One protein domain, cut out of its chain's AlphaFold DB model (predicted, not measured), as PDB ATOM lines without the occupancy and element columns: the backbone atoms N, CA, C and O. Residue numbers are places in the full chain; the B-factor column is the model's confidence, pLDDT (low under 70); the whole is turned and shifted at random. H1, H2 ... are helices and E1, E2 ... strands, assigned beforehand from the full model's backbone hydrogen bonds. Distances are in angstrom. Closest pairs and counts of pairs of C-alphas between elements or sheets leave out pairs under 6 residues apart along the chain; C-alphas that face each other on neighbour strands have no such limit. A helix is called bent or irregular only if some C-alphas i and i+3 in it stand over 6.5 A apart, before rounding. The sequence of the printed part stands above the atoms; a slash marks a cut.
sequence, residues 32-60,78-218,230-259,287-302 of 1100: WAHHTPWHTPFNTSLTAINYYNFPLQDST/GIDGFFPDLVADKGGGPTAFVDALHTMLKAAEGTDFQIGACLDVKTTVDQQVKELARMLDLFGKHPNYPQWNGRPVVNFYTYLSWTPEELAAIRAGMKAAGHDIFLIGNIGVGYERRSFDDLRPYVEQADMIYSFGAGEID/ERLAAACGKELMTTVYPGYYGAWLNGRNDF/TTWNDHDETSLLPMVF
ATOM      1  N   TRP A  32     117.118 148.366 144.912       98.19
ATOM      2  CA  TRP A  32     118.207 148.201 145.867       98.19
ATOM      3  C   TRP A  32     119.548 148.175 145.146       98.19
ATOM      4  O   TRP A  32     119.631 147.732 144.000       98.19
ATOM      5  N   ALA A  33     120.621 148.556 145.830       97.62
ATOM      6  CA  ALA A  33     121.978 148.317 145.346       97.62
ATOM      7  C   ALA A  33     122.852 147.672 146.428       97.62
ATOM      8  O   ALA A  33     122.687 147.957 147.617       97.62
ATOM      9  N   HIS A  34     123.791 146.813 146.013       96.31
ATOM     10  CA  HIS A  34     124.883 146.414 146.910       96.31
ATOM     11  C   HIS A  34     125.802 147.608 147.160       96.31
ATOM     12  O   HIS A  34     126.103 148.364 146.229       96.31
ATOM     13  N   HIS A  35     126.236 147.753 148.410       96.06
ATOM     14  CA  HIS A  35     127.108 148.831 148.866       96.06
ATOM     15  C   HIS A  35     128.310 148.244 149.608       96.06
ATOM     16  O   HIS A  35     128.173 147.335 150.419       96.06
ATOM     17  N   THR A  36     129.492 148.776 149.331       93.62
ATOM     18  CA  THR A  36     130.731 148.396 150.004       93.62
ATOM     19  C   THR A  36     131.097 149.478 151.027       93.62
ATOM     20  O   THR A  36     131.459 150.597 150.647       93.62
ATOM     21  N   PRO A  37     131.045 149.201 152.343       91.69
ATOM     22  CA  PRO A  37     131.295 150.225 153.364       91.69
ATOM     23  C   PRO A  37     132.765 150.663 153.446       91.69
ATOM     24  O   PRO A  37     133.095 151.624 154.137       91.69
ATOM     25  N   TRP A  38     133.674 149.982 152.740       88.44
ATOM     26  CA  TRP A  38     135.089 150.348 152.658       88.44
ATOM     27  C   TRP A  38     135.429 151.365 151.558       88.44
ATOM     28  O   TRP A  38     136.594 151.759 151.453       88.44
ATOM     29  N   HIS A  39     134.434 151.808 150.780       88.44
ATOM     30  CA  HIS A  39     134.552 152.818 149.725       88.44
ATOM     31  C   HIS A  39     133.646 154.025 150.001       88.44
ATOM     32  O   HIS A  39     132.613 154.225 149.364       88.44
ATOM     33  N   THR A  40     134.022 154.839 150.981       86.38
ATOM     34  CA  THR A  40     133.315 156.079 151.322       86.38
ATOM     35  C   THR A  40     133.893 157.272 150.552       86.38
ATOM     36  O   THR A  40     135.095 157.275 150.258       86.38
ATOM     37  N   PRO A  41     133.105 158.334 150.285       84.31
ATOM     38  CA  PRO A  41     133.609 159.533 149.613       84.31
ATOM     39  C   PRO A  41     134.893 160.101 150.233       84.31
ATOM     40  O   PRO A  41     135.776 160.543 149.499       84.31
ATOM     41  N   PHE A  42     135.042 160.038 151.563       83.12
ATOM     42  CA  PHE A  42     136.242 160.540 152.236       83.12
ATOM     43  C   PHE A  42     137.509 159.732 151.934       83.12
ATOM     44  O   PHE A  42     138.578 160.322 151.790       83.12
ATOM     45  N   ASN A  43     137.417 158.408 151.770       86.19
ATOM     46  CA  ASN A  43     138.592 157.550 151.579       86.19
ATOM     47  C   ASN A  43     138.880 157.164 150.137       86.19
ATOM     48  O   ASN A  43     139.995 156.723 149.859       86.19
ATOM     49  N   THR A  44     137.916 157.266 149.226       84.69
ATOM     50  CA  THR A  44     138.073 156.658 147.902       84.69
ATOM     51  C   THR A  44     139.224 157.264 147.095       84.69
ATOM     52  O   THR A  44     139.942 156.529 146.413       84.69
ATOM     53  N   SER A  45     139.499 158.568 147.209       86.19
ATOM     54  CA  SER A  45     140.639 159.165 146.503       86.19
ATOM     55  C   SER A  45     141.979 158.589 146.961       86.19
ATOM     56  O   SER A  45     142.897 158.477 146.154       86.19
ATOM     57  N   LEU A  46     142.094 158.142 148.216       87.88
ATOM     58  CA  LEU A  46     143.332 157.591 148.771       87.88
ATOM     59  C   LEU A  46     143.790 156.334 148.022       87.88
ATOM     60  O   LEU A  46     144.984 156.072 147.876       87.88
ATOM     61  N   THR A  47     142.834 155.554 147.533       81.50
ATOM     62  CA  THR A  47     143.043 154.304 146.801       81.50
ATOM     63  C   THR A  47     142.893 154.480 145.290       81.50
ATOM     64  O   THR A  47     142.788 153.487 144.577       81.50
ATOM     65  N   ALA A  48     142.984 155.715 144.785       81.56
ATOM     66  CA  ALA A  48     142.967 156.098 143.369       81.56
ATOM     67  C   ALA A  48     143.785 155.186 142.432       81.56
ATOM     68  O   ALA A  48     143.423 154.962 141.278       81.56
ATOM     69  N   ILE A  49     144.899 154.642 142.921       82.38
ATOM     70  CA  ILE A  49     145.777 153.748 142.157       82.38
ATOM     71  C   ILE A  49     145.164 152.364 141.875       82.38
ATOM     72  O   ILE A  49     145.611 151.682 140.954       82.38
ATOM     73  N   ASN A  50     144.132 151.974 142.624       83.44
ATOM     74  CA  ASN A  50     143.498 150.656 142.575       83.44
ATOM     75  C   ASN A  50     142.275 150.592 141.646       83.44
ATOM     76  O   ASN A  50     141.739 149.503 141.455       83.44
ATOM     77  N   TYR A  51     141.829 151.717 141.074       84.56
ATOM     78  CA  TYR A  51     140.577 151.805 140.309       84.56
ATOM     79  C   TYR A  51     140.816 152.209 138.852       84.56
ATOM     80  O   TYR A  51     141.774 152.915 138.541       84.56
ATOM     81  N   TYR A  52     139.947 151.787 137.931       81.31
ATOM     82  CA  TYR A  52     139.988 152.244 136.525       81.31
ATOM     83  C   TYR A  52     139.295 153.587 136.333       81.31
ATOM     84  O   TYR A  52     139.642 154.374 135.456       81.31
ATOM     85  N   ASN A  53     138.276 153.810 137.154       90.12
ATOM     86  CA  ASN A  53     137.368 154.930 137.076       90.12
ATOM     87  C   ASN A  53     137.285 155.583 138.454       90.12
ATOM     88  O   ASN A  53     137.481 154.922 139.473       90.12
ATOM     89  N   PHE A  54     136.986 156.875 138.481       90.19
ATOM     90  CA  PHE A  54     137.070 157.686 139.692       90.19
ATOM     91  C   PHE A  54     135.700 158.246 140.049       90.19
ATOM     92  O   PHE A  54     134.996 158.699 139.139       90.19
ATOM     93  N   PRO A  55     135.307 158.244 141.333       90.94
ATOM     94  CA  PRO A  55     134.033 158.814 141.727       90.94
ATOM     95  C   PRO A  55     134.058 160.329 141.622       90.94
ATOM     96  O   PRO A  55     135.058 160.987 141.904       90.94
ATOM     97  N   LEU A  56     132.914 160.884 141.236       89.56
ATOM     98  CA  LEU A  56     132.724 162.328 141.144       89.56
ATOM     99  C   LEU A  56     132.211 162.937 142.453       89.56
ATOM    100  O   LEU A  56     132.161 164.158 142.560       89.56
ATOM    101  N   GLN A  57     131.805 162.125 143.431       89.56
ATOM    102  CA  GLN A  57     131.319 162.620 144.718       89.56
ATOM    103  C   GLN A  57     132.479 163.161 145.563       89.56
ATOM    104  O   GLN A  57     133.505 162.500 145.694       89.56
ATOM    105  N   ASP A  58     132.308 164.353 146.129       90.44
ATOM    106  CA  ASP A  58     133.278 164.983 147.028       90.44
ATOM    107  C   ASP A  58     132.938 164.672 148.497       90.44
ATOM    108  O   ASP A  58     131.795 164.337 148.830       90.44
ATOM    109  N   SER A  59     133.933 164.787 149.373       91.81
ATOM    110  CA  SER A  59     133.820 164.526 150.806       91.81
ATOM    111  C   SER A  59     133.720 165.815 151.624       91.81
ATOM    112  O   SER A  59     134.312 166.841 151.297       91.81
ATOM    113  N   THR A  60     132.988 165.751 152.737       90.75
ATOM    114  CA  THR A  60     133.001 166.759 153.812       90.75
ATOM    115  C   THR A  60     134.082 166.516 154.853       90.75
ATOM    116  O   THR A  60     134.266 167.361 155.725       90.75
ATOM    117  N   GLY A  78     116.803 156.931 141.598       96.56
ATOM    118  CA  GLY A  78     115.690 156.009 141.802       96.56
ATOM    119  C   GLY A  78     115.975 154.845 142.753       96.56
ATOM    120  O   GLY A  78     115.063 154.049 142.969       96.56
ATOM    121  N   ILE A  79     117.179 154.743 143.324       98.31
ATOM    122  CA  ILE A  79     117.517 153.718 144.319       98.31
ATOM    123  C   ILE A  79     116.847 154.069 145.648       98.31
ATOM    124  O   ILE A  79     116.960 155.196 146.119       98.31
ATOM    125  N   ASP A  80     116.159 153.107 146.255       98.31
ATOM    126  CA  ASP A  80     115.413 153.303 147.503       98.31
ATOM    127  C   ASP A  80     116.167 152.815 148.740       98.31
ATOM    128  O   ASP A  80     115.765 153.108 149.866       98.31
ATOM    129  N   GLY A  81     117.220 152.024 148.552       98.06
ATOM    130  CA  GLY A  81     117.974 151.495 149.670       98.06
ATOM    131  C   GLY A  81     119.239 150.750 149.284       98.06
ATOM    132  O   GLY A  81     119.459 150.382 148.124       98.06
ATOM    133  N   PHE A  82     120.064 150.502 150.294       98.19
ATOM    134  CA  PHE A  82     121.309 149.762 150.169       98.19
ATOM    135  C   PHE A  82     121.325 148.505 151.025       98.19
ATOM    136  O   PHE A  82     120.758 148.457 152.119       98.19
ATOM    137  N   PHE A  83     122.058 147.517 150.519       97.62
ATOM    138  CA  PHE A  83     122.527 146.367 151.276       97.62
ATOM    139  C   PHE A  83     124.053 146.465 151.440       97.62
ATOM    140  O   PHE A  83     124.771 145.988 150.559       97.62
ATOM    141  N   PRO A  84     124.562 147.140 152.493       96.81
ATOM    142  CA  PRO A  84     125.984 147.158 152.827       96.81
ATOM    143  C   PRO A  84     126.540 145.783 153.215       96.81
ATOM    144  O   PRO A  84     125.942 145.073 154.031       96.81
ATOM    145  N   ASP A  85     127.720 145.460 152.686       95.31
ATOM    146  CA  ASP A  85     128.459 144.236 153.002       95.31
ATOM    147  C   ASP A  85     129.030 144.252 154.424       95.31
ATOM    148  O   ASP A  85     129.807 145.128 154.814       95.31
ATOM    149  N   LEU A  86     128.682 143.227 155.198       95.50
ATOM    150  CA  LEU A  86     129.189 142.975 156.539       95.50
ATOM    151  C   LEU A  86     130.026 141.695 156.525       95.50
ATOM    152  O   LEU A  86     129.549 140.603 156.194       95.50
ATOM    153  N   VAL A  87     131.293 141.835 156.909       93.69
ATOM    154  CA  VAL A  87     132.299 140.775 156.778       93.69
ATOM    155  C   VAL A  87     132.441 140.058 158.114       93.69
ATOM    156  O   VAL A  87     133.017 140.589 159.066       93.69
ATOM    157  N   ALA A  88     131.888 138.852 158.202       89.25
ATOM    158  CA  ALA A  88     131.954 138.042 159.411       89.25
ATOM    159  C   ALA A  88     133.386 137.532 159.669       89.25
ATOM    160  O   ALA A  88     134.086 137.107 158.744       89.25
ATOM    161  N   ASP A  89     133.821 137.543 160.932       86.38
ATOM    162  CA  ASP A  89     135.141 137.036 161.308       86.38
ATOM    163  C   ASP A  89     135.136 135.506 161.424       86.38
ATOM    164  O   ASP A  89     134.480 134.917 162.288       86.38
ATOM    165  N   LYS A  90     135.936 134.844 160.583       82.38
ATOM    166  CA  LYS A  90     136.122 133.386 160.620       82.38
ATOM    167  C   LYS A  90     136.786 132.906 161.916       82.38
ATOM    168  O   LYS A  90     136.651 131.732 162.248       82.38
ATOM    169  N   GLY A  91     137.485 133.787 162.635       84.94
ATOM    170  CA  GLY A  91     138.076 133.512 163.946       84.94
ATOM    171  C   GLY A  91     137.093 133.574 165.122       84.94
ATOM    172  O   GLY A  91     137.496 133.297 166.249       84.94
ATOM    173  N   GLY A  92     135.820 133.920 164.885       84.50
ATOM    174  CA  GLY A  92     134.795 134.040 165.929       84.50
ATOM    175  C   GLY A  92     134.732 135.409 166.619       84.50
ATOM    176  O   GLY A  92     133.992 135.573 167.594       84.50
ATOM    177  N   GLY A  93     135.487 136.397 166.136       88.00
ATOM    178  CA  GLY A  93     135.383 137.789 166.557       88.00
ATOM    179  C   GLY A  93     134.139 138.508 166.010       88.00
ATOM    180  O   GLY A  93     133.299 137.903 165.337       88.00
ATOM    181  N   PRO A  94     133.990 139.807 166.327       90.19
ATOM    182  CA  PRO A  94     132.871 140.615 165.858       90.19
ATOM    183  C   PRO A  94     132.849 140.755 164.336       90.19
ATOM    184  O   PRO A  94     133.896 140.894 163.701       90.19
ATOM    185  N   THR A  95     131.650 140.795 163.760       92.94
ATOM    186  CA  THR A  95     131.462 141.129 162.341       92.94
ATOM    187  C   THR A  95     131.988 142.539 162.050       92.94
ATOM    188  O   THR A  95     131.678 143.491 162.772       92.94
ATOM    189  N   ALA A  96     132.788 142.689 160.994       92.44
ATOM    190  CA  ALA A  96     133.341 143.975 160.585       92.44
ATOM    191  C   ALA A  96     132.280 144.874 159.920       92.44
ATOM    192  O   ALA A  96     131.280 144.395 159.390       92.44
ATOM    193  N   PHE A  97     132.525 146.189 159.940       92.94
ATOM    194  CA  PHE A  97     131.675 147.246 159.356       92.94
ATOM    195  C   PHE A  97     130.282 147.430 159.980       92.94
ATOM    196  O   PHE A  97     129.490 148.238 159.500       92.94
ATOM    197  N   VAL A  98     130.005 146.787 161.114       93.50
ATOM    198  CA  VAL A  98     128.764 147.008 161.877       93.50
ATOM    199  C   VAL A  98     128.627 148.466 162.349       93.50
ATOM    200  O   VAL A  98     127.529 149.017 162.337       93.50
ATOM    201  N   ASP A  99     129.735 149.135 162.681       90.94
ATOM    202  CA  ASP A  99     129.730 150.564 163.035       90.94
ATOM    203  C   ASP A  99     129.400 151.473 161.835       90.94
ATOM    204  O   ASP A  99     128.762 152.520 161.995       90.94
ATOM    205  N   ALA A 100     129.786 151.063 160.620       92.94
ATOM    206  CA  ALA A 100     129.408 151.770 159.399       92.94
ATOM    207  C   ALA A 100     127.898 151.639 159.162       92.94
ATOM    208  O   ALA A 100     127.235 152.650 158.954       92.94
ATOM    209  N   LEU A 101     127.330 150.433 159.314       94.94
ATOM    210  CA  LEU A 101     125.879 150.215 159.240       94.94
ATOM    211  C   LEU A 101     125.113 151.127 160.211       94.94
ATOM    212  O   LEU A 101     124.135 151.760 159.816       94.94
ATOM    213  N   HIS A 102     125.568 151.225 161.463       94.31
ATOM    214  CA  HIS A 102     124.963 152.115 162.455       94.31
ATOM    215  C   HIS A 102     124.940 153.566 161.965       94.31
ATOM    216  O   HIS A 102     123.911 154.241 162.018       94.31
ATOM    217  N   THR A 103     126.070 154.053 161.463       94.06
ATOM    218  CA  THR A 103     126.169 155.453 161.056       94.06
ATOM    219  C   THR A 103     125.416 155.728 159.750       94.06
ATOM    220  O   THR A 103     124.822 156.795 159.612       94.06
ATOM    221  N   MET A 104     125.327 154.749 158.843       96.56
ATOM    222  CA  MET A 104     124.455 154.797 157.665       96.56
ATOM    223  C   MET A 104     122.973 154.870 158.056       96.56
ATOM    224  O   MET A 104     122.245 155.701 157.526       96.56
ATOM    225  N   LEU A 105     122.515 154.059 159.015       97.44
ATOM    226  CA  LEU A 105     121.139 154.136 159.520       97.44
ATOM    227  C   LEU A 105     120.835 155.526 160.086       97.44
ATOM    228  O   LEU A 105     119.834 156.130 159.710       97.44
ATOM    229  N   LYS A 106     121.756 156.073 160.885       96.50
ATOM    230  CA  LYS A 106     121.652 157.438 161.409       96.50
ATOM    231  C   LYS A 106     121.620 158.496 160.301       96.50
ATOM    232  O   LYS A 106     120.878 159.467 160.396       96.50
ATOM    233  N   ALA A 107     122.417 158.334 159.244       96.50
ATOM    234  CA  ALA A 107     122.404 159.233 158.090       96.50
ATOM    235  C   ALA A 107     121.075 159.178 157.311       96.50
ATOM    236  O   ALA A 107     120.692 160.178 156.708       96.50
ATOM    237  N   ALA A 108     120.370 158.044 157.336       97.06
ATOM    238  CA  ALA A 108     119.079 157.867 156.676       97.06
ATOM    239  C   ALA A 108     117.877 158.367 157.505       97.06
ATOM    240  O   ALA A 108     116.782 158.487 156.949       97.06
ATOM    241  N   GLU A 109     118.053 158.674 158.798       95.12
ATOM    242  CA  GLU A 109     116.975 159.147 159.678       95.12
ATOM    243  C   GLU A 109     116.204 160.328 159.065       95.12
ATOM    244  O   GLU A 109     116.777 161.307 158.587       95.12
ATOM    245  N   GLY A 110     114.871 160.242 159.098       91.94
ATOM    246  CA  GLY A 110     113.987 161.269 158.534       91.94
ATOM    247  C   GLY A 110     113.809 161.195 157.013       91.94
ATOM    248  O   GLY A 110     113.135 162.055 156.448       91.94
ATOM    249  N   THR A 111     114.371 160.177 156.355       94.81
ATOM    250  CA  THR A 111     114.166 159.883 154.926       94.81
ATOM    251  C   THR A 111     113.447 158.544 154.733       94.81
ATOM    252  O   THR A 111     113.375 157.740 155.661       94.81
ATOM    253  N   ASP A 112     112.966 158.267 153.518       93.62
ATOM    254  CA  ASP A 112     112.392 156.960 153.150       93.62
ATOM    255  C   ASP A 112     113.448 155.933 152.694       93.62
ATOM    256  O   ASP A 112     113.096 154.796 152.342       93.62
ATOM    257  N   PHE A 113     114.729 156.324 152.683       97.88
ATOM    258  CA  PHE A 113     115.836 155.495 152.214       97.88
ATOM    259  C   PHE A 113     116.135 154.381 153.222       97.88
ATOM    260  O   PHE A 113     116.218 154.630 154.425       97.88
ATOM    261  N   GLN A 114     116.272 153.144 152.749       98.12
ATOM    262  CA  GLN A 114     116.405 151.965 153.610       98.12
ATOM    263  C   GLN A 114     117.830 151.407 153.612       98.12
ATOM    264  O   GLN A 114     118.478 151.348 152.570       98.12
ATOM    265  N   ILE A 115     118.299 150.929 154.764       98.12
ATOM    266  CA  ILE A 115     119.629 150.328 154.921       98.12
ATOM    267  C   ILE A 115     119.484 148.956 155.589       98.12
ATOM    268  O   ILE A 115     119.157 148.867 156.772       98.12
ATOM    269  N   GLY A 116     119.714 147.880 154.832       95.69
ATOM    270  CA  GLY A 116     119.621 146.497 155.317       95.69
ATOM    271  C   GLY A 116     120.978 145.795 155.380       95.69
ATOM    272  O   GLY A 116     121.872 146.092 154.603       95.69
ATOM    273  N   ALA A 117     121.153 144.823 156.271       95.62
ATOM    274  CA  ALA A 117     122.412 144.079 156.355       95.62
ATOM    275  C   ALA A 117     122.596 143.095 155.177       95.62
ATOM    276  O   ALA A 117     121.679 142.320 154.890       95.62
ATOM    277  N   CYS A 118     123.786 143.064 154.559       96.50
ATOM    278  CA  CYS A 118     124.245 141.957 153.711       96.50
ATOM    279  C   CYS A 118     125.379 141.178 154.384       96.50
ATOM    280  O   CYS A 118     126.343 141.769 154.854       96.50
ATOM    281  N   LEU A 119     125.285 139.850 154.430       95.19
ATOM    282  CA  LEU A 119     126.312 138.986 155.012       95.19
ATOM    283  C   LEU A 119     127.204 138.395 153.913       95.19
ATOM    284  O   LEU A 119     126.742 137.593 153.094       95.19
ATOM    285  N   ASP A 120     128.482 138.790 153.932       90.94
ATOM    286  CA  ASP A 120     129.463 138.547 152.860       90.94
ATOM    287  C   ASP A 120     130.383 137.332 153.109       90.94
ATOM    288  O   ASP A 120     131.117 136.891 152.230       90.94
ATOM    289  N   VAL A 121     130.368 136.732 154.305       90.50
ATOM    290  CA  VAL A 121     131.281 135.623 154.642       90.50
ATOM    291  C   VAL A 121     130.578 134.510 155.413       90.50
ATOM    292  O   VAL A 121     129.958 134.751 156.448       90.50
ATOM    293  N   LYS A 122     130.758 133.259 154.964       92.31
ATOM    294  CA  LYS A 122     130.386 132.060 155.733       92.31
ATOM    295  C   LYS A 122     131.281 131.890 156.967       92.31
ATOM    296  O   LYS A 122     132.510 131.890 156.853       92.31
ATOM    297  N   THR A 123     130.649 131.646 158.114       92.19
ATOM    298  CA  THR A 123     131.286 131.265 159.385       92.19
ATOM    299  C   THR A 123     130.717 129.926 159.882       92.19
ATOM    300  O   THR A 123     130.577 128.996 159.086       92.19
ATOM    301  N   THR A 124     130.395 129.801 161.171       95.12
ATOM    302  CA  THR A 124     129.637 128.679 161.743       95.12
ATOM    303  C   THR A 124     128.202 129.120 162.020       95.12
ATOM    304  O   THR A 124     127.949 130.309 162.198       95.12
ATOM    305  N   VAL A 125     127.258 128.174 162.087       96.38
ATOM    306  CA  VAL A 125     125.849 128.476 162.403       96.38
ATOM    307  C   VAL A 125     125.735 129.278 163.705       96.38
ATOM    308  O   VAL A 125     125.125 130.343 163.711       96.38
ATOM    309  N   ASP A 126     126.387 128.822 164.777       95.62
ATOM    310  CA  ASP A 126     126.315 129.467 166.094       95.62
ATOM    311  C   ASP A 126     126.857 130.898 166.079       95.62
ATOM    312  O   ASP A 126     126.224 131.812 166.610       95.62
ATOM    313  N   GLN A 127     128.013 131.115 165.444       94.88
ATOM    314  CA  GLN A 127     128.603 132.448 165.349       94.88
ATOM    315  C   GLN A 127     127.733 133.371 164.493       94.88
ATOM    316  O   GLN A 127     127.522 134.529 164.855       94.88
ATOM    317  N   GLN A 128     127.198 132.854 163.385       94.88
ATOM    318  CA  GLN A 128     126.336 133.611 162.486       94.88
ATOM    319  C   GLN A 128     125.053 134.061 163.189       94.88
ATOM    320  O   GLN A 128     124.675 135.227 163.074       94.88
ATOM    321  N   VAL A 129     124.411 133.159 163.939       96.88
ATOM    322  CA  VAL A 129     123.212 133.458 164.734       96.88
ATOM    323  C   VAL A 129     123.531 134.477 165.822       96.88
ATOM    324  O   VAL A 129     122.822 135.470 165.956       96.88
ATOM    325  N   LYS A 130     124.620 134.273 166.572       96.06
ATOM    326  CA  LYS A 130     125.035 135.169 167.655       96.06
ATOM    327  C   LYS A 130     125.254 136.601 167.167       96.06
ATOM    328  O   LYS A 130     124.702 137.534 167.747       96.06
ATOM    329  N   GLU A 131     126.057 136.784 166.120       95.19
ATOM    330  CA  GLU A 131     126.364 138.126 165.620       95.19
ATOM    331  C   GLU A 131     125.155 138.771 164.940       95.19
ATOM    332  O   GLU A 131     124.937 139.969 165.112       95.19
ATOM    333  N   LEU A 132     124.334 138.001 164.219       95.31
ATOM    334  CA  LEU A 132     123.121 138.539 163.608       95.31
ATOM    335  C   LEU A 132     122.085 138.959 164.656       95.31
ATOM    336  O   LEU A 132     121.531 140.049 164.536       95.31
ATOM    337  N   ALA A 133     121.869 138.162 165.707       97.12
ATOM    338  CA  ALA A 133     120.998 138.540 166.820       97.12
ATOM    339  C   ALA A 133     121.490 139.833 167.481       97.12
ATOM    340  O   ALA A 133     120.741 140.802 167.572       97.12
ATOM    341  N   ARG A 134     122.792 139.915 167.792       96.12
ATOM    342  CA  ARG A 134     123.409 141.133 168.333       96.12
ATOM    343  C   ARG A 134     123.165 142.358 167.443       96.12
ATOM    344  O   ARG A 134     122.876 143.435 167.955       96.12
ATOM    345  N   MET A 135     123.304 142.227 166.124       95.25
ATOM    346  CA  MET A 135     123.059 143.334 165.191       95.25
ATOM    347  C   MET A 135     121.581 143.739 165.140       95.25
ATOM    348  O   MET A 135     121.278 144.931 165.115       95.25
ATOM    349  N   LEU A 136     120.655 142.779 165.146       96.50
ATOM    350  CA  LEU A 136     119.218 143.061 165.109       96.50
ATOM    351  C   LEU A 136     118.689 143.631 166.429       96.50
ATOM    352  O   LEU A 136     117.780 144.457 166.397       96.50
ATOM    353  N   ASP A 137     119.282 143.271 167.565       96.44
ATOM    354  CA  ASP A 137     119.023 143.930 168.848       96.44
ATOM    355  C   ASP A 137     119.412 145.411 168.820       96.44
ATOM    356  O   ASP A 137     118.695 146.258 169.356       96.44
ATOM    357  N   LEU A 138     120.534 145.735 168.169       94.31
ATOM    358  CA  LEU A 138     121.029 147.107 168.059       94.31
ATOM    359  C   LEU A 138     120.235 147.942 167.049       94.31
ATOM    360  O   LEU A 138     119.926 149.101 167.318       94.31
ATOM    361  N   PHE A 139     119.920 147.371 165.885       94.44
ATOM    362  CA  PHE A 139     119.488 148.147 164.718       94.44
ATOM    363  C   PHE A 139     118.156 147.706 164.121       94.44
ATOM    364  O   PHE A 139     117.538 148.470 163.386       94.44
ATOM    365  N   GLY A 140     117.672 146.508 164.444       92.69
ATOM    366  CA  GLY A 140     116.503 145.912 163.798       92.69
ATOM    367  C   GLY A 140     115.194 146.669 164.031       92.69
ATOM    368  O   GLY A 140     114.221 146.393 163.349       92.69
ATOM    369  N   LYS A 141     115.142 147.622 164.970       92.56
ATOM    370  CA  LYS A 141     113.977 148.500 165.206       92.56
ATOM    371  C   LYS A 141     114.171 149.931 164.692       92.56
ATOM    372  O   LYS A 141     113.312 150.777 164.925       92.56
ATOM    373  N   HIS A 142     115.298 150.221 164.046       96.25
ATOM    374  CA  HIS A 142     115.568 151.538 163.484       96.25
ATOM    375  C   HIS A 142     114.555 151.856 162.360       96.25
ATOM    376  O   HIS A 142     114.266 150.967 161.559       96.25
ATOM    377  N   PRO A 143     114.026 153.093 162.245       95.06
ATOM    378  CA  PRO A 143     112.982 153.445 161.265       95.06
ATOM    379  C   PRO A 143     113.398 153.290 159.792       95.06
ATOM    380  O   PRO A 143     112.541 153.215 158.917       95.06
ATOM    381  N   ASN A 144     114.703 153.236 159.527       97.62
ATOM    382  CA  ASN A 144     115.292 153.012 158.201       97.62
ATOM    383  C   ASN A 144     115.890 151.605 158.021       97.62
ATOM    384  O   ASN A 144     116.550 151.350 157.015       97.62
ATOM    385  N   TYR A 145     115.709 150.706 158.997       97.94
ATOM    386  CA  TYR A 145     116.059 149.299 158.826       97.94
ATOM    387  C   TYR A 145     114.863 148.564 158.204       97.94
ATOM    388  O   TYR A 145     113.789 148.563 158.808       97.94
ATOM    389  N   PRO A 146     115.018 147.906 157.044       97.69
ATOM    390  CA  PRO A 146     113.893 147.339 156.313       97.69
ATOM    391  C   PRO A 146     113.173 146.220 157.074       97.69
ATOM    392  O   PRO A 146     113.792 145.288 157.598       97.69
ATOM    393  N   GLN A 147     111.844 146.291 157.061       97.38
ATOM    394  CA  GLN A 147     110.920 145.337 157.666       97.38
ATOM    395  C   GLN A 147     109.972 144.766 156.614       97.38
ATOM    396  O   GLN A 147     109.449 145.491 155.769       97.38
ATOM    397  N   TRP A 148     109.707 143.467 156.700       96.50
ATOM    398  CA  TRP A 148     108.690 142.792 155.904       96.50
ATOM    399  C   TRP A 148     107.618 142.216 156.822       96.50
ATOM    400  O   TRP A 148     107.831 141.183 157.459       96.50
ATOM    401  N   ASN A 149     106.459 142.869 156.897       95.00
ATOM    402  CA  ASN A 149     105.388 142.518 157.833       95.00
ATOM    403  C   ASN A 149     105.906 142.382 159.280       95.00
ATOM    404  O   ASN A 149     105.612 141.406 159.972       95.00
ATOM    405  N   GLY A 150     106.739 143.337 159.709       92.50
ATOM    406  CA  GLY A 150     107.375 143.346 161.034       92.50
ATOM    407  C   GLY A 150     108.544 142.369 161.236       92.50
ATOM    408  O   GLY A 150     109.015 142.225 162.366       92.50
ATOM    409  N   ARG A 151     109.007 141.687 160.179       97.00
ATOM    410  CA  ARG A 151     110.203 140.827 160.196       97.00
ATOM    411  C   ARG A 151     111.415 141.597 159.660       97.00
ATOM    412  O   ARG A 151     111.348 142.055 158.516       97.00
ATOM    413  N   PRO A 152     112.535 141.710 160.398       97.44
ATOM    414  CA  PRO A 152     113.722 142.395 159.899       97.44
ATOM    415  C   PRO A 152     114.300 141.676 158.681       97.44
ATOM    416  O   PRO A 152     114.503 140.459 158.698       97.44
ATOM    417  N   VAL A 153     114.582 142.437 157.627       98.06
ATOM    418  CA  VAL A 153     115.138 141.916 156.376       98.06
ATOM    419  C   VAL A 153     116.648 141.722 156.508       98.06
ATOM    420  O   VAL A 153     117.354 142.597 157.010       98.06
ATOM    421  N   VAL A 154     117.151 140.573 156.055       97.19
ATOM    422  CA  VAL A 154     118.582 140.240 156.059       97.19
ATOM    423  C   VAL A 154     118.955 139.607 154.724       97.19
ATOM    424  O   VAL A 154     118.324 138.640 154.299       97.19
ATOM    425  N   ASN A 155     119.993 140.132 154.075       97.00
ATOM    426  CA  ASN A 155     120.507 139.623 152.809       97.00
ATOM    427  C   ASN A 155     121.755 138.753 153.020       97.00
ATOM    428  O   ASN A 155     122.618 139.077 153.833       97.00
ATOM    429  N   PHE A 156     121.868 137.640 152.295       95.44
ATOM    430  CA  PHE A 156     123.028 136.745 152.332       95.44
ATOM    431  C   PHE A 156     123.678 136.692 150.949       95.44
ATOM    432  O   PHE A 156     123.110 136.119 150.014       95.44
ATOM    433  N   TYR A 157     124.891 137.235 150.819       94.00
ATOM    434  CA  TYR A 157     125.678 137.132 149.591       94.00
ATOM    435  C   TYR A 157     126.288 135.732 149.427       94.00
ATOM    436  O   TYR A 157     126.145 135.123 148.366       94.00
ATOM    437  N   THR A 158     126.862 135.150 150.487       91.62
ATOM    438  CA  THR A 158     127.449 133.791 150.455       91.62
ATOM    439  C   THR A 158     126.432 132.678 150.709       91.62
ATOM    440  O   THR A 158     126.769 131.641 151.279       91.62
ATOM    441  N   TYR A 159     125.171 132.876 150.328       95.38
ATOM    442  CA  TYR A 159     124.064 131.969 150.650       95.38
ATOM    443  C   TYR A 159     124.323 130.523 150.193       95.38
ATOM    444  O   TYR A 159     124.213 129.601 150.995       95.38
ATOM    445  N   LEU A 160     124.793 130.328 148.954       93.94
ATOM    446  CA  LEU A 160     125.129 129.002 148.409       93.94
ATOM    447  C   LEU A 160     126.397 128.360 149.003       93.94
ATOM    448  O   LEU A 160     126.730 127.234 148.646       93.94
ATOM    449  N   SER A 161     127.127 129.048 149.889       93.56
ATOM    450  CA  SER A 161     128.235 128.430 150.637       93.56
ATOM    451  C   SER A 161     127.750 127.619 151.847       93.56
ATOM    452  O   SER A 161     128.511 126.823 152.403       93.56
ATOM    453  N   TRP A 162     126.511 127.838 152.289       95.88
ATOM    454  CA  TRP A 162     125.859 127.104 153.375       95.88
ATOM    455  C   TRP A 162     125.075 125.919 152.824       95.88
ATOM    456  O   TRP A 162     124.574 126.006 151.712       95.88
ATOM    457  N   THR A 163     124.922 124.832 153.578       97.69
ATOM    458  CA  THR A 163     123.964 123.781 153.200       97.69
ATOM    459  C   THR A 163     122.529 124.205 153.545       97.69
ATOM    460  O   THR A 163     122.334 125.056 154.420       97.69
ATOM    461  N   PRO A 164     121.496 123.616 152.913       98.00
ATOM    462  CA  PRO A 164     120.104 123.862 153.294       98.00
ATOM    463  C   PRO A 164     119.822 123.608 154.785       98.00
ATOM    464  O   PRO A 164     119.080 124.362 155.409       98.00
ATOM    465  N   GLU A 165     120.449 122.595 155.384       98.31
ATOM    466  CA  GLU A 165     120.310 122.270 156.808       98.31
ATOM    467  C   GLU A 165     120.955 123.336 157.697       98.31
ATOM    468  O   GLU A 165     120.372 123.730 158.707       98.31
ATOM    469  N   GLU A 166     122.132 123.841 157.317       98.31
ATOM    470  CA  GLU A 166     122.779 124.949 158.024       98.31
ATOM    471  C   GLU A 166     121.919 126.220 157.956       98.31
ATOM    472  O   GLU A 166     121.746 126.902 158.964       98.31
ATOM    473  N   LEU A 167     121.324 126.519 156.797       98.25
ATOM    474  CA  LEU A 167     120.413 127.656 156.625       98.25
ATOM    475  C   LEU A 167     119.154 127.509 157.489       98.25
ATOM    476  O   LEU A 167     118.758 128.457 158.171       98.25
ATOM    477  N   ALA A 168     118.561 126.313 157.522       97.94
ATOM    478  CA  ALA A 168     117.440 126.005 158.407       97.94
ATOM    479  C   ALA A 168     117.823 126.192 159.886       97.94
ATOM    480  O   ALA A 168     117.060 126.782 160.657       97.94
ATOM    481  N   ALA A 169     119.022 125.749 160.276       98.31
ATOM    482  CA  ALA A 169     119.545 125.899 161.629       98.31
ATOM    483  C   ALA A 169     119.795 127.371 161.998       98.31
ATOM    484  O   ALA A 169     119.431 127.784 163.098       98.31
ATOM    485  N   ILE A 170     120.321 128.188 161.077       97.81
ATOM    486  CA  ILE A 170     120.468 129.640 161.277       97.81
ATOM    487  C   ILE A 170     119.099 130.274 161.530       97.81
ATOM    488  O   ILE A 170     118.931 131.011 162.499       97.81
ATOM    489  N   ARG A 171     118.085 129.959 160.715       97.56
ATOM    490  CA  ARG A 171     116.724 130.493 160.903       97.56
ATOM    491  C   ARG A 171     116.119 130.078 162.241       97.56
ATOM    492  O   ARG A 171     115.537 130.911 162.935       97.56
ATOM    493  N   ALA A 172     116.258 128.805 162.608       98.06
ATOM    494  CA  ALA A 172     115.783 128.295 163.889       98.06
ATOM    495  C   ALA A 172     116.490 128.985 165.066       98.06
ATOM    496  O   ALA A 172     115.826 129.406 166.012       98.06
ATOM    497  N   GLY A 173     117.811 129.166 164.973       98.25
ATOM    498  CA  GLY A 173     118.617 129.875 165.963       98.25
ATOM    499  C   GLY A 173     118.211 131.341 166.112       98.25
ATOM    500  O   GLY A 173     118.015 131.804 167.232       98.25
ATOM    501  N   MET A 174     117.986 132.055 165.006       98.06
ATOM    502  CA  MET A 174     117.512 133.445 165.037       98.06
ATOM    503  C   MET A 174     116.130 133.570 165.677       98.06
ATOM    504  O   MET A 174     115.918 134.430 166.532       98.06
ATOM    505  N   LYS A 175     115.206 132.661 165.341       97.38
ATOM    506  CA  LYS A 175     113.881 132.617 165.965       97.38
ATOM    507  C   LYS A 175     113.971 132.329 167.466       97.38
ATOM    508  O   LYS A 175     113.268 132.966 168.245       97.38
ATOM    509  N   ALA A 176     114.846 131.408 167.878       97.69
ATOM    510  CA  ALA A 176     115.108 131.117 169.289       97.69
ATOM    511  C   ALA A 176     115.741 132.310 170.028       97.69
ATOM    512  O   ALA A 176     115.447 132.523 171.201       97.69
ATOM    513  N   ALA A 177     116.541 133.119 169.329       97.06
ATOM    514  CA  ALA A 177     117.089 134.379 169.826       97.06
ATOM    515  C   ALA A 177     116.070 135.540 169.837       97.06
ATOM    516  O   ALA A 177     116.414 136.641 170.242       97.06
ATOM    517  N   GLY A 178     114.816 135.313 169.420       96.25
ATOM    518  CA  GLY A 178     113.751 136.321 169.450       96.25
ATOM    519  C   GLY A 178     113.597 137.150 168.172       96.25
ATOM    520  O   GLY A 178     112.790 138.078 168.155       96.25
ATOM    521  N   HIS A 179     114.304 136.805 167.092       96.12
ATOM    522  CA  HIS A 179     114.221 137.506 165.810       96.12
ATOM    523  C   HIS A 179     113.701 136.582 164.701       96.12
ATOM    524  O   HIS A 179     114.421 135.724 164.188       96.12
ATOM    525  N   ASP A 180     112.452 136.782 164.280       95.94
ATOM    526  CA  ASP A 180     111.926 136.161 163.060       95.94
ATOM    527  C   ASP A 180     112.348 136.987 161.838       95.94
ATOM    528  O   ASP A 180     111.735 138.001 161.519       95.94
ATOM    529  N   ILE A 181     113.440 136.587 161.189       97.69
ATOM    530  CA  ILE A 181     114.041 137.326 160.069       97.69
ATOM    531  C   ILE A 181     113.341 137.033 158.737       97.69
ATOM    532  O   ILE A 181     112.927 135.900 158.495       97.69
ATOM    533  N   PHE A 182     113.280 138.022 157.839       98.12
ATOM    534  CA  PHE A 182     112.967 137.833 156.418       98.12
ATOM    535  C   PHE A 182     114.273 137.660 155.633       98.12
ATOM    536  O   PHE A 182     115.048 138.605 155.480       98.12
ATOM    537  N   LEU A 183     114.542 136.437 155.173       98.06
ATOM    538  CA  LEU A 183     115.836 136.061 154.604       98.06
ATOM    539  C   LEU A 183     115.848 136.192 153.077       98.06
ATOM    540  O   LEU A 183     115.107 135.490 152.383       98.06
ATOM    541  N   ILE A 184     116.742 137.035 152.563       98.25
ATOM    542  CA  ILE A 184     117.037 137.160 151.134       98.25
ATOM    543  C   ILE A 184     118.291 136.335 150.812       98.25
ATOM    544  O   ILE A 184     119.361 136.585 151.366       98.25
ATOM    545  N   GLY A 185     118.165 135.340 149.931       97.31
ATOM    546  CA  GLY A 185     119.258 134.433 149.564       97.31
ATOM    547  C   GLY A 185     119.796 134.670 148.152       97.31
ATOM    548  O   GLY A 185     119.034 134.628 147.183       97.31
ATOM    549  N   ASN A 186     121.113 134.867 148.017       96.06
ATOM    550  CA  ASN A 186     121.791 134.898 146.720       96.06
ATOM    551  C   ASN A 186     121.894 133.487 146.129       96.06
ATOM    552  O   ASN A 186     122.705 132.681 146.577       96.06
ATOM    553  N   ILE A 187     121.111 133.196 145.097       93.25
ATOM    554  CA  ILE A 187     121.168 131.935 144.343       93.25
ATOM    555  C   ILE A 187     121.892 132.093 142.998       93.25
ATOM    556  O   ILE A 187     121.844 131.194 142.154       93.25
ATOM    557  N   GLY A 188     122.528 133.248 142.775       84.00
ATOM    558  CA  GLY A 188     123.367 133.496 141.611       84.00
ATOM    559  C   GLY A 188     124.550 132.531 141.575       84.00
ATOM    560  O   GLY A 188     125.123 132.185 142.607       84.00
ATOM    561  N   VAL A 189     124.908 132.083 140.376       68.62
ATOM    562  CA  VAL A 189     125.925 131.046 140.162       68.62
ATOM    563  C   VAL A 189     127.030 131.577 139.264       68.62
ATOM    564  O   VAL A 189     126.783 132.414 138.396       68.62
ATOM    565  N   GLY A 190     128.257 131.119 139.519       73.69
ATOM    566  CA  GLY A 190     129.433 131.465 138.725       73.69
ATOM    567  C   GLY A 190     129.469 130.695 137.404       73.69
ATOM    568  O   GLY A 190     128.552 130.771 136.597       73.69
ATOM    569  N   TYR A 191     130.539 129.934 137.184       74.69
ATOM    570  CA  TYR A 191     130.747 129.152 135.957       74.69
ATOM    571  C   TYR A 191     129.835 127.924 135.824       74.69
ATOM    572  O   TYR A 191     129.714 127.357 134.740       74.69
ATOM    573  N   GLU A 192     129.220 127.481 136.920       81.56
ATOM    574  CA  GLU A 192     128.413 126.266 136.940       81.56
ATOM    575  C   GLU A 192     126.949 126.563 136.642       81.56
ATOM    576  O   GLU A 192     126.270 127.268 137.392       81.56
ATOM    577  N   ARG A 193     126.433 125.938 135.583       86.38
ATOM    578  CA  ARG A 193     125.000 125.923 135.310       86.38
ATOM    579  C   ARG A 193     124.293 125.098 136.386       86.38
ATOM    580  O   ARG A 193     124.577 123.912 136.534       86.38
ATOM    581  N   ARG A 194     123.327 125.696 137.086       87.06
ATOM    582  CA  ARG A 194     122.491 125.000 138.079       87.06
ATOM    583  C   ARG A 194     121.102 124.702 137.536       87.06
ATOM    584  O   ARG A 194     120.543 125.486 136.768       87.06
ATOM    585  N   SER A 195     120.548 123.563 137.937       91.56
ATOM    586  CA  SER A 195     119.189 123.167 137.584       91.56
ATOM    587  C   SER A 195     118.160 123.646 138.614       91.56
ATOM    588  O   SER A 195     118.492 124.181 139.672       91.56
ATOM    589  N   PHE A 196     116.881 123.445 138.290       95.44
ATOM    590  CA  PHE A 196     115.775 123.694 139.211       95.44
ATOM    591  C   PHE A 196     115.902 122.843 140.484       95.44
ATOM    592  O   PHE A 196     115.801 123.377 141.585       95.44
ATOM    593  N   ASP A 197     116.166 121.545 140.339       95.94
ATOM    594  CA  ASP A 197     116.227 120.621 141.475       95.94
ATOM    595  C   ASP A 197     117.446 120.884 142.368       95.94
ATOM    596  O   ASP A 197     117.335 120.765 143.586       95.94
ATOM    597  N   ASP A 198     118.568 121.339 141.796       93.50
ATOM    598  CA  ASP A 198     119.760 121.711 142.573       93.50
ATOM    599  C   ASP A 198     119.504 122.918 143.485       93.50
ATOM    600  O   ASP A 198     120.053 123.009 144.583       93.50
ATOM    601  N   LEU A 199     118.701 123.879 143.015       95.62
ATOM    602  CA  LEU A 199     118.448 125.134 143.723       95.62
ATOM    603  C   LEU A 199     117.239 125.052 144.657       95.62
ATOM    604  O   LEU A 199     117.225 125.751 145.669       95.62
ATOM    605  N   ARG A 200     116.242 124.207 144.364       97.56
ATOM    606  CA  ARG A 200     114.990 124.135 145.135       97.56
ATOM    607  C   ARG A 200     115.203 124.005 146.655       97.56
ATOM    608  O   ARG A 200     114.605 124.811 147.367       97.56
ATOM    609  N   PRO A 201     116.087 123.122 147.171       97.75
ATOM    610  CA  PRO A 201     116.318 123.005 148.614       97.75
ATOM    611  C   PRO A 201     116.822 124.302 149.260       97.75
ATOM    612  O   PRO A 201     116.494 124.595 150.404       97.75
ATOM    613  N   TYR A 202     117.589 125.108 148.524       97.50
ATOM    614  CA  TYR A 202     118.075 126.408 148.988       97.50
ATOM    615  C   TYR A 202     116.965 127.461 148.961       97.50
ATOM    616  O   TYR A 202     116.849 128.259 149.889       97.50
ATOM    617  N   VAL A 203     116.131 127.464 147.918       97.62
ATOM    618  CA  VAL A 203     115.001 128.399 147.784       97.62
ATOM    619  C   VAL A 203     113.950 128.153 148.871       97.62
ATOM    620  O   VAL A 203     113.400 129.106 149.417       97.62
ATOM    621  N   GLU A 204     113.716 126.896 149.256       97.50
ATOM    622  CA  GLU A 204     112.811 126.528 150.355       97.50
ATOM    623  C   GLU A 204     113.199 127.197 151.690       97.50
ATOM    624  O   GLU A 204     112.309 127.583 152.457       97.50
ATOM    625  N   GLN A 205     114.502 127.420 151.923       97.75
ATOM    626  CA  GLN A 205     115.032 128.077 153.126       97.75
ATOM    627  C   GLN A 205     115.041 129.614 153.062       97.75
ATOM    628  O   GLN A 205     115.259 130.254 154.090       97.75
ATOM    629  N   ALA A 206     114.780 130.235 151.910       97.75
ATOM    630  CA  ALA A 206     114.709 131.692 151.777       97.75
ATOM    631  C   ALA A 206     113.270 132.209 151.965       97.75
ATOM    632  O   ALA A 206     112.313 131.436 151.959       97.75
ATOM    633  N   ASP A 207     113.093 133.519 152.128       98.31
ATOM    634  CA  ASP A 207     111.799 134.200 151.937       98.31
ATOM    635  C   ASP A 207     111.747 134.926 150.586       98.31
ATOM    636  O   ASP A 207     110.696 135.001 149.949       98.31
ATOM    637  N   MET A 208     112.904 135.398 150.124       98.19
ATOM    638  CA  MET A 208     113.109 135.994 148.812       98.19
ATOM    639  C   MET A 208     114.438 135.518 148.231       98.19
ATOM    640  O   MET A 208     115.401 135.285 148.961       98.19
ATOM    641  N   ILE A 209     114.506 135.397 146.914       96.88
ATOM    642  CA  ILE A 209     115.733 135.022 146.207       96.88
ATOM    643  C   ILE A 209     116.171 136.109 145.234       96.88
ATOM    644  O   ILE A 209     115.343 136.849 144.701       96.88
ATOM    645  N   TYR A 210     117.479 136.186 145.007       94.56
ATOM    646  CA  TYR A 210     118.091 137.061 144.008       94.56
ATOM    647  C   TYR A 210     119.386 136.458 143.459       94.56
ATOM    648  O   TYR A 210     119.853 135.423 143.937       94.56
ATOM    649  N   SER A 211     119.988 137.121 142.476       92.31
ATOM    650  CA  SER A 211     121.317 136.781 141.965       92.31
ATOM    651  C   SER A 211     122.224 138.007 141.991       92.31
ATOM    652  O   SER A 211     121.897 139.002 141.359       92.31
ATOM    653  N   PHE A 212     123.378 137.956 142.654       91.06
ATOM    654  CA  PHE A 212     124.312 139.095 142.657       91.06
ATOM    655  C   PHE A 212     124.860 139.408 141.255       91.06
ATOM    656  O   PHE A 212     124.940 140.562 140.847       91.06
ATOM    657  N   GLY A 213     125.209 138.378 140.486       83.31
ATOM    658  CA  GLY A 213     125.581 138.498 139.079       83.31
ATOM    659  C   GLY A 213     124.552 137.819 138.184       83.31
ATOM    660  O   GLY A 213     123.964 136.810 138.566       83.31
ATOM    661  N   ALA A 214     124.376 138.345 136.974       71.62
ATOM    662  CA  ALA A 214     123.575 137.720 135.920       71.62
ATOM    663  C   ALA A 214     124.413 137.445 134.656       71.62
ATOM    664  O   ALA A 214     123.876 137.334 133.559       71.62
ATOM    665  N   GLY A 215     125.742 137.362 134.793       73.19
ATOM    666  CA  GLY A 215     126.643 137.060 133.681       73.19
ATOM    667  C   GLY A 215     126.322 135.712 133.036       73.19
ATOM    668  O   GLY A 215     125.867 134.787 133.701       73.19
ATOM    669  N   GLU A 216     126.564 135.581 131.738       80.94
ATOM    670  CA  GLU A 216     126.206 134.391 130.948       80.94
ATOM    671  C   GLU A 216     127.384 133.397 130.824       80.94
ATOM    672  O   GLU A 216     127.491 132.626 129.871       80.94
ATOM    673  N   ILE A 217     128.307 133.441 131.790       80.25
ATOM    674  CA  ILE A 217     129.567 132.677 131.807       80.25
ATOM    675  C   ILE A 217     129.375 131.157 131.935       80.25
ATOM    676  O   ILE A 217     130.276 130.398 131.598       80.25
ATOM    677  N   ASP A 218     128.204 130.709 132.389       82.06
ATOM    678  CA  ASP A 218     127.792 129.300 132.457       82.06
ATOM    679  C   ASP A 218     127.119 128.810 131.157       82.06
ATOM    680  O   ASP A 218     126.584 127.701 131.095       82.06
ATOM    681  N   GLU A 230     111.994 132.833 138.575       95.38
ATOM    682  CA  GLU A 230     110.544 133.019 138.689       95.38
ATOM    683  C   GLU A 230     109.818 131.702 138.970       95.38
ATOM    684  O   GLU A 230     108.920 131.646 139.812       95.38
ATOM    685  N   ARG A 231     110.192 130.631 138.259       96.12
ATOM    686  CA  ARG A 231     109.600 129.305 138.459       96.12
ATOM    687  C   ARG A 231     109.921 128.748 139.841       96.12
ATOM    688  O   ARG A 231     109.035 128.174 140.466       96.12
ATOM    689  N   LEU A 232     111.162 128.904 140.306       96.38
ATOM    690  CA  LEU A 232     111.595 128.477 141.639       96.38
ATOM    691  C   LEU A 232     110.852 129.240 142.739       96.38
ATOM    692  O   LEU A 232     110.279 128.615 143.629       96.38
ATOM    693  N   ALA A 233     110.806 130.571 142.641       96.44
ATOM    694  CA  ALA A 233     110.089 131.427 143.578       96.44
ATOM    695  C   ALA A 233     108.609 131.021 143.670       96.44
ATOM    696  O   ALA A 233     108.109 130.741 144.756       96.44
ATOM    697  N   ALA A 234     107.934 130.874 142.526       96.31
ATOM    698  CA  ALA A 234     106.531 130.471 142.485       96.31
ATOM    699  C   ALA A 234     106.293 129.069 143.073       96.31
ATOM    700  O   ALA A 234     105.366 128.886 143.859       96.31
ATOM    701  N   ALA A 235     107.128 128.083 142.726       97.56
ATOM    702  CA  ALA A 235     106.979 126.708 143.205       97.56
ATOM    703  C   ALA A 235     107.185 126.572 144.722       97.56
ATOM    704  O   ALA A 235     106.560 125.720 145.350       97.56
ATOM    705  N   CYS A 236     108.038 127.414 145.308       97.19
ATOM    706  CA  CYS A 236     108.335 127.416 146.740       97.19
ATOM    707  C   CYS A 236     107.531 128.467 147.531       97.19
ATOM    708  O   CYS A 236     107.739 128.592 148.739       97.19
ATOM    709  N   GLY A 237     106.647 129.234 146.879       96.88
ATOM    710  CA  GLY A 237     105.878 130.313 147.509       96.88
ATOM    711  C   GLY A 237     106.750 131.442 148.071       96.88
ATOM    712  O   GLY A 237     106.480 131.930 149.166       96.88
ATOM    713  N   LYS A 238     107.829 131.799 147.367       96.81
ATOM    714  CA  LYS A 238     108.816 132.816 147.762       96.81
ATOM    715  C   LYS A 238     108.743 134.041 146.862       96.81
ATOM    716  O   LYS A 238     108.232 133.977 145.745       96.81
ATOM    717  N   GLU A 239     109.308 135.139 147.341       96.81
ATOM    718  CA  GLU A 239     109.411 136.387 146.590       96.81
ATOM    719  C   GLU A 239     110.657 136.417 145.692       96.81
ATOM    720  O   GLU A 239     111.629 135.681 145.899       96.81
ATOM    721  N   LEU A 240     110.649 137.309 144.700       95.44
ATOM    722  CA  LEU A 240     111.751 137.477 143.754       95.44
ATOM    723  C   LEU A 240     112.258 138.923 143.723       95.44
ATOM    724  O   LEU A 240     111.488 139.867 143.505       95.44
ATOM    725  N   MET A 241     113.577 139.059 143.852       96.88
ATOM    726  CA  MET A 241     114.334 140.261 143.524       96.88
ATOM    727  C   MET A 241     115.192 139.984 142.283       96.88
ATOM    728  O   MET A 241     116.030 139.083 142.290       96.88
ATOM    729  N   THR A 242     114.967 140.724 141.198       95.31
ATOM    730  CA  THR A 242     115.709 140.568 139.933       95.31
ATOM    731  C   THR A 242     116.869 141.551 139.841       95.31
ATOM    732  O   THR A 242     116.852 142.576 140.510       95.31
ATOM    733  N   THR A 243     117.876 141.268 139.009       94.62
ATOM    734  CA  THR A 243     119.155 142.000 139.036       94.62
ATOM    735  C   THR A 243     119.526 142.617 137.693       94.62
ATOM    736  O   THR A 243     119.494 141.946 136.663       94.62
ATOM    737  N   VAL A 244     119.973 143.874 137.723       95.88
ATOM    738  CA  VAL A 244     120.699 144.537 136.635       95.88
ATOM    739  C   VAL A 244     122.196 144.362 136.871       95.88
ATOM    740  O   VAL A 244     122.758 144.871 137.845       95.88
ATOM    741  N   TYR A 245     122.846 143.649 135.955       92.25
ATOM    742  CA  TYR A 245     124.265 143.329 136.032       92.25
ATOM    743  C   TYR A 245     125.015 143.989 134.866       92.25
ATOM    744  O   TYR A 245     124.805 143.611 133.713       92.25
ATOM    745  N   PRO A 246     125.884 144.978 135.131       91.12
ATOM    746  CA  PRO A 246     126.522 145.762 134.082       91.12
ATOM    747  C   PRO A 246     127.755 145.116 133.443       91.12
ATOM    748  O   PRO A 246     128.151 145.612 132.393       91.12
ATOM    749  N   GLY A 247     128.357 144.087 134.053       90.38
ATOM    750  CA  GLY A 247     129.682 143.549 133.703       90.38
ATOM    751  C   GLY A 247     130.675 143.642 134.873       90.38
ATOM    752  O   GLY A 247     130.307 144.075 135.970       90.38
ATOM    753  N   TYR A 248     131.927 143.230 134.662       89.88
ATOM    754  CA  TYR A 248     132.960 143.158 135.705       89.88
ATOM    755  C   TYR A 248     134.347 143.521 135.173       89.88
ATOM    756  O   TYR A 248     134.931 142.750 134.411       89.88
ATOM    757  N   TYR A 249     134.932 144.640 135.614       86.38
ATOM    758  CA  TYR A 249     136.291 145.001 135.181       86.38
ATOM    759  C   TYR A 249     137.372 144.118 135.823       86.38
ATOM    760  O   TYR A 249     138.386 143.808 135.179       86.38
ATOM    761  N   GLY A 250     137.131 143.693 137.066       82.12
ATOM    762  CA  GLY A 250     138.054 142.928 137.901       82.12
ATOM    763  C   GLY A 250     138.958 143.780 138.771       82.12
ATOM    764  O   GLY A 250     139.463 144.815 138.342       82.12
ATOM    765  N   ALA A 251     139.258 143.282 139.969       84.81
ATOM    766  CA  ALA A 251     140.127 143.937 140.948       84.81
ATOM    767  C   ALA A 251     141.627 143.774 140.626       84.81
ATOM    768  O   ALA A 251     142.453 143.484 141.502       84.81
ATOM    769  N   TRP A 252     141.991 143.929 139.350       82.44
ATOM    770  CA  TRP A 252     143.319 143.591 138.847       82.44
ATOM    771  C   TRP A 252     144.371 144.680 139.077       82.44
ATOM    772  O   TRP A 252     145.520 144.346 139.365       82.44
ATOM    773  N   LEU A 253     143.986 145.961 139.093       81.38
ATOM    774  CA  LEU A 253     144.860 147.058 139.549       81.38
ATOM    775  C   LEU A 253     145.244 146.921 141.030       81.38
ATOM    776  O   LEU A 253     146.402 147.134 141.393       81.38
ATOM    777  N   ASN A 254     144.292 146.478 141.856       77.69
ATOM    778  CA  ASN A 254     144.502 146.083 143.254       77.69
ATOM    779  C   ASN A 254     145.286 144.749 143.374       77.69
ATOM    780  O   ASN A 254     145.732 144.356 144.446       77.69
ATOM    781  N   GLY A 255     145.481 144.021 142.269       81.50
ATOM    782  CA  GLY A 255     146.234 142.765 142.226       81.50
ATOM    783  C   GLY A 255     145.483 141.533 142.751       81.50
ATOM    784  O   GLY A 255     146.079 140.448 142.783       81.50
ATOM    785  N   ARG A 256     144.201 141.670 143.138       85.31
ATOM    786  CA  ARG A 256     143.393 140.596 143.751       85.31
ATOM    787  C   ARG A 256     143.071 139.485 142.753       85.31
ATOM    788  O   ARG A 256     143.293 138.314 143.053       85.31
ATOM    789  N   ASN A 257     142.571 139.835 141.571       86.56
ATOM    790  CA  ASN A 257     142.203 138.875 140.529       86.56
ATOM    791  C   ASN A 257     142.284 139.515 139.143       86.56
ATOM    792  O   ASN A 257     142.226 140.732 139.056       86.56
ATOM    793  N   ASP A 258     142.409 138.717 138.084       82.88
ATOM    794  CA  ASP A 258     142.409 139.165 136.689       82.88
ATOM    795  C   ASP A 258     141.100 138.835 135.960       82.88
ATOM    796  O   ASP A 258     141.080 138.880 134.730       82.88
ATOM    797  N   PHE A 259     140.006 138.546 136.678       84.69
ATOM    798  CA  PHE A 259     138.721 138.170 136.087       84.69
ATOM    799  C   PHE A 259     138.046 139.365 135.416       84.69
ATOM    800  O   PHE A 259     137.866 140.411 136.028       84.69
ATOM    801  N   THR A 287     124.125 145.768 140.841       92.56
ATOM    802  CA  THR A 287     125.486 145.312 141.170       92.56
ATOM    803  C   THR A 287     126.525 146.188 140.462       92.56
ATOM    804  O   THR A 287     126.704 146.065 139.258       92.56
ATOM    805  N   THR A 288     127.236 147.095 141.128       93.38
ATOM    806  CA  THR A 288     127.058 147.571 142.511       93.38
ATOM    807  C   THR A 288     126.973 149.097 142.530       93.38
ATOM    808  O   THR A 288     127.225 149.755 141.515       93.38
ATOM    809  N   TRP A 289     126.634 149.682 143.679       95.75
ATOM    810  CA  TRP A 289     126.658 151.130 143.844       95.75
ATOM    811  C   TRP A 289     128.090 151.687 143.783       95.75
ATOM    812  O   TRP A 289     128.421 152.378 142.818       95.75
ATOM    813  N   ASN A 290     128.950 151.339 144.750       94.00
ATOM    814  CA  ASN A 290     130.266 151.958 144.994       94.00
ATOM    815  C   ASN A 290     131.463 150.985 145.014       94.00
ATOM    816  O   ASN A 290     132.506 151.334 145.563       94.00
ATOM    817  N   ASP A 291     131.370 149.788 144.427       91.00
ATOM    818  CA  ASP A 291     132.529 148.890 144.380       91.00
ATOM    819  C   ASP A 291     133.515 149.283 143.263       91.00
ATOM    820  O   ASP A 291     133.444 148.821 142.120       91.00
ATOM    821  N   HIS A 292     134.390 150.244 143.569       88.25
ATOM    822  CA  HIS A 292     135.198 150.941 142.566       88.25
ATOM    823  C   HIS A 292     136.359 150.118 141.984       88.25
ATOM    824  O   HIS A 292     136.820 150.447 140.887       88.25
ATOM    825  N   ASP A 293     136.857 149.080 142.672       84.31
ATOM    826  CA  ASP A 293     137.878 148.184 142.096       84.31
ATOM    827  C   ASP A 293     137.283 147.083 141.216       84.31
ATOM    828  O   ASP A 293     138.035 146.431 140.492       84.31
ATOM    829  N   GLU A 294     135.960 146.928 141.205       87.25
ATOM    830  CA  GLU A 294     135.253 145.909 140.431       87.25
ATOM    831  C   GLU A 294     134.362 146.524 139.349       87.25
ATOM    832  O   GLU A 294     134.777 146.574 138.193       87.25
ATOM    833  N   THR A 295     133.166 147.006 139.710       89.56
ATOM    834  CA  THR A 295     132.251 147.750 138.829       89.56
ATOM    835  C   THR A 295     131.259 148.562 139.658       89.56
ATOM    836  O   THR A 295     130.542 148.021 140.499       89.56
ATOM    837  N   SER A 296     131.128 149.848 139.328       92.44
ATOM    838  CA  SER A 296     130.383 150.822 140.119       92.44
ATOM    839  C   SER A 296     129.391 151.620 139.258       92.44
ATOM    840  O   SER A 296     129.706 151.997 138.123       92.44
ATOM    841  N   LEU A 297     128.183 151.857 139.780       93.19
ATOM    842  CA  LEU A 297     127.078 152.525 139.075       93.19
ATOM    843  C   LEU A 297     126.789 153.954 139.550       93.19
ATOM    844  O   LEU A 297     126.034 154.652 138.871       93.19
ATOM    845  N   LEU A 298     127.398 154.416 140.649       93.62
ATOM    846  CA  LEU A 298     127.334 155.833 141.027       93.62
ATOM    847  C   LEU A 298     127.975 156.740 139.944       93.62
ATOM    848  O   LEU A 298     128.570 156.252 138.976       93.62
ATOM    849  N   PRO A 299     127.887 158.079 140.067       91.75
ATOM    850  CA  PRO A 299     128.546 158.993 139.141       91.75
ATOM    851  C   PRO A 299     130.072 158.842 139.178       91.75
ATOM    852  O   PRO A 299     130.722 159.119 140.191       91.75
ATOM    853  N   MET A 300     130.643 158.470 138.034       93.31
ATOM    854  CA  MET A 300     132.084 158.305 137.853       93.31
ATOM    855  C   MET A 300     132.571 159.076 136.625       93.31
ATOM    856  O   MET A 300     131.816 159.276 135.672       93.31
ATOM    857  N   VAL A 301     133.851 159.440 136.620       93.38
ATOM    858  CA  VAL A 301     134.517 160.250 135.586       93.38
ATOM    859  C   VAL A 301     134.285 159.733 134.157       93.38
ATOM    860  O   VAL A 301     133.920 160.508 133.274       93.38
ATOM    861  N   PHE A 302     134.447 158.429 133.918       94.38
ATOM    862  CA  PHE A 302     134.282 157.823 132.589       94.38
ATOM    863  C   PHE A 302     132.890 157.233 132.339       94.38
ATOM    864  O   PHE A 302     132.582 156.834 131.218       94.38
TER     865      PHE A 302
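AT A GLANCE: This is residues 32 to 60, 78 to 218, 230 to 259 and 287 to 302 of the 1100 residues of the protein "Laminin G" of Victivallales bacterium CCUG 44730 (UniProt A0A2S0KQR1). Seven parallel strands make a sheet curled into a partly closed barrel, open between E1 and E7, and helices H2, H3, H4, H5 and H6 are set round it in that order. Past the end towards which the strands run lie H1 and much of two long unnamed stretches, residues 245 to 259 and 287 to 302. The 216 printed residues hold six named helices and seven named strands, in the order E1 H1 E2 H2 E3 H3 E4 H4 E5 H5 E6 H6 E7, which is also the order of the strands across the sheet. The class is mixed, helices and strands, though under half of the residues, 98 of 216, are in named elements. The whole is compact, with a radius of gyration of the C-alphas of 17.4 A and spans of 45 by 41 by 37 A.

HOW THE PARTS SIT: E1, residues 32 to 35, is an edge strand and the parallel neighbour of E2, residues 81 to 86, with N 83 and O 33 3.0 A apart. H1, residues 41 to 50, is not on the sheet and touches no helix; it is irregular, with C-alphas 46 and 49 8.0 A apart. H2, residues 98 to 108, is on the sheet at a height of 10.0 A and lies over E2, running along it at 2 degrees on the local plane; their closest C-alphas, of Leu 86 and Val 98, are 6.7 A apart. E3, residues 117 to 119, is the parallel neighbour of E2, with N 86 and O 118 2.8 A apart. H3, residues 125 to 139, only grazes the sheet with residues 128 to 139. E4, residues 151 to 156, pairs with E3 through N 119 and O 155, 2.8 A. H4, residues 164 to 176, touches H3 at a steep tilt of 43 degrees, the same way, closest at the C-alphas of Val 125 and Ile 170, 5.6 A. E5, residues 182 to 186, pairs with E4 through N 184 and O 154, 2.8 A. H5, residues 196 to 204, only grazes the sheet with residues 202 to 203; it is irregular, with C-alphas 198 and 201 7.1 A apart. E6, residues 208 to 210, pairs with E5 through N 185 and O 208, 2.9 A. Strand-helix-strand units, two parallel neighbour strands with a helix between them in the chain, are E2, H2, E3; E3, H3, E4; E4, H4, E5; and E5, H5, E6, each with a right-handed crossover. H6, residues 230 to 236, touches H5, with the C-alphas of Glu 204 and Cys 236 closest at 5.8 A. E7, residues 239 to 244, is the other edge strand and pairs with E6 through N 241 and O 209, 3.0 A. H6 lies over E7 at a height over the sheet of 8.5 A. Every O i to N i+4 pair is within hydrogen-bond range in H2, H3, H4 and H6, against 3 of 5 in H5 and 0 of 6 in H1, where 4 of 7 O i to N i+3 pairs are.

IN THESE COORDINATES: E1 begins at C-alpha 32, (118.207, 148.201, 145.867). H3, the longest helix, measures 20.8 A from C-alpha 125 at (125.849, 128.476, 162.403) to C-alpha 139; H4 measures 18.3 A. E7 measures 17.1 A and ends at C-alpha 244, (120.699, 144.537, 136.635).

THE WHOLE: The C-alphas farthest apart, of Thr 60 and Asp 197, are 50.6 A apart. Residues 61 to 77, 219 to 229 and 260 to 286 are not printed, with C-alpha gaps of 23.7 A, 18.7 A and 15.9 A. The links E2 to H2 and H3 to E4 are long. The mean pLDDT of the printed part is 92.6, and one residue, Val 189, is under 70.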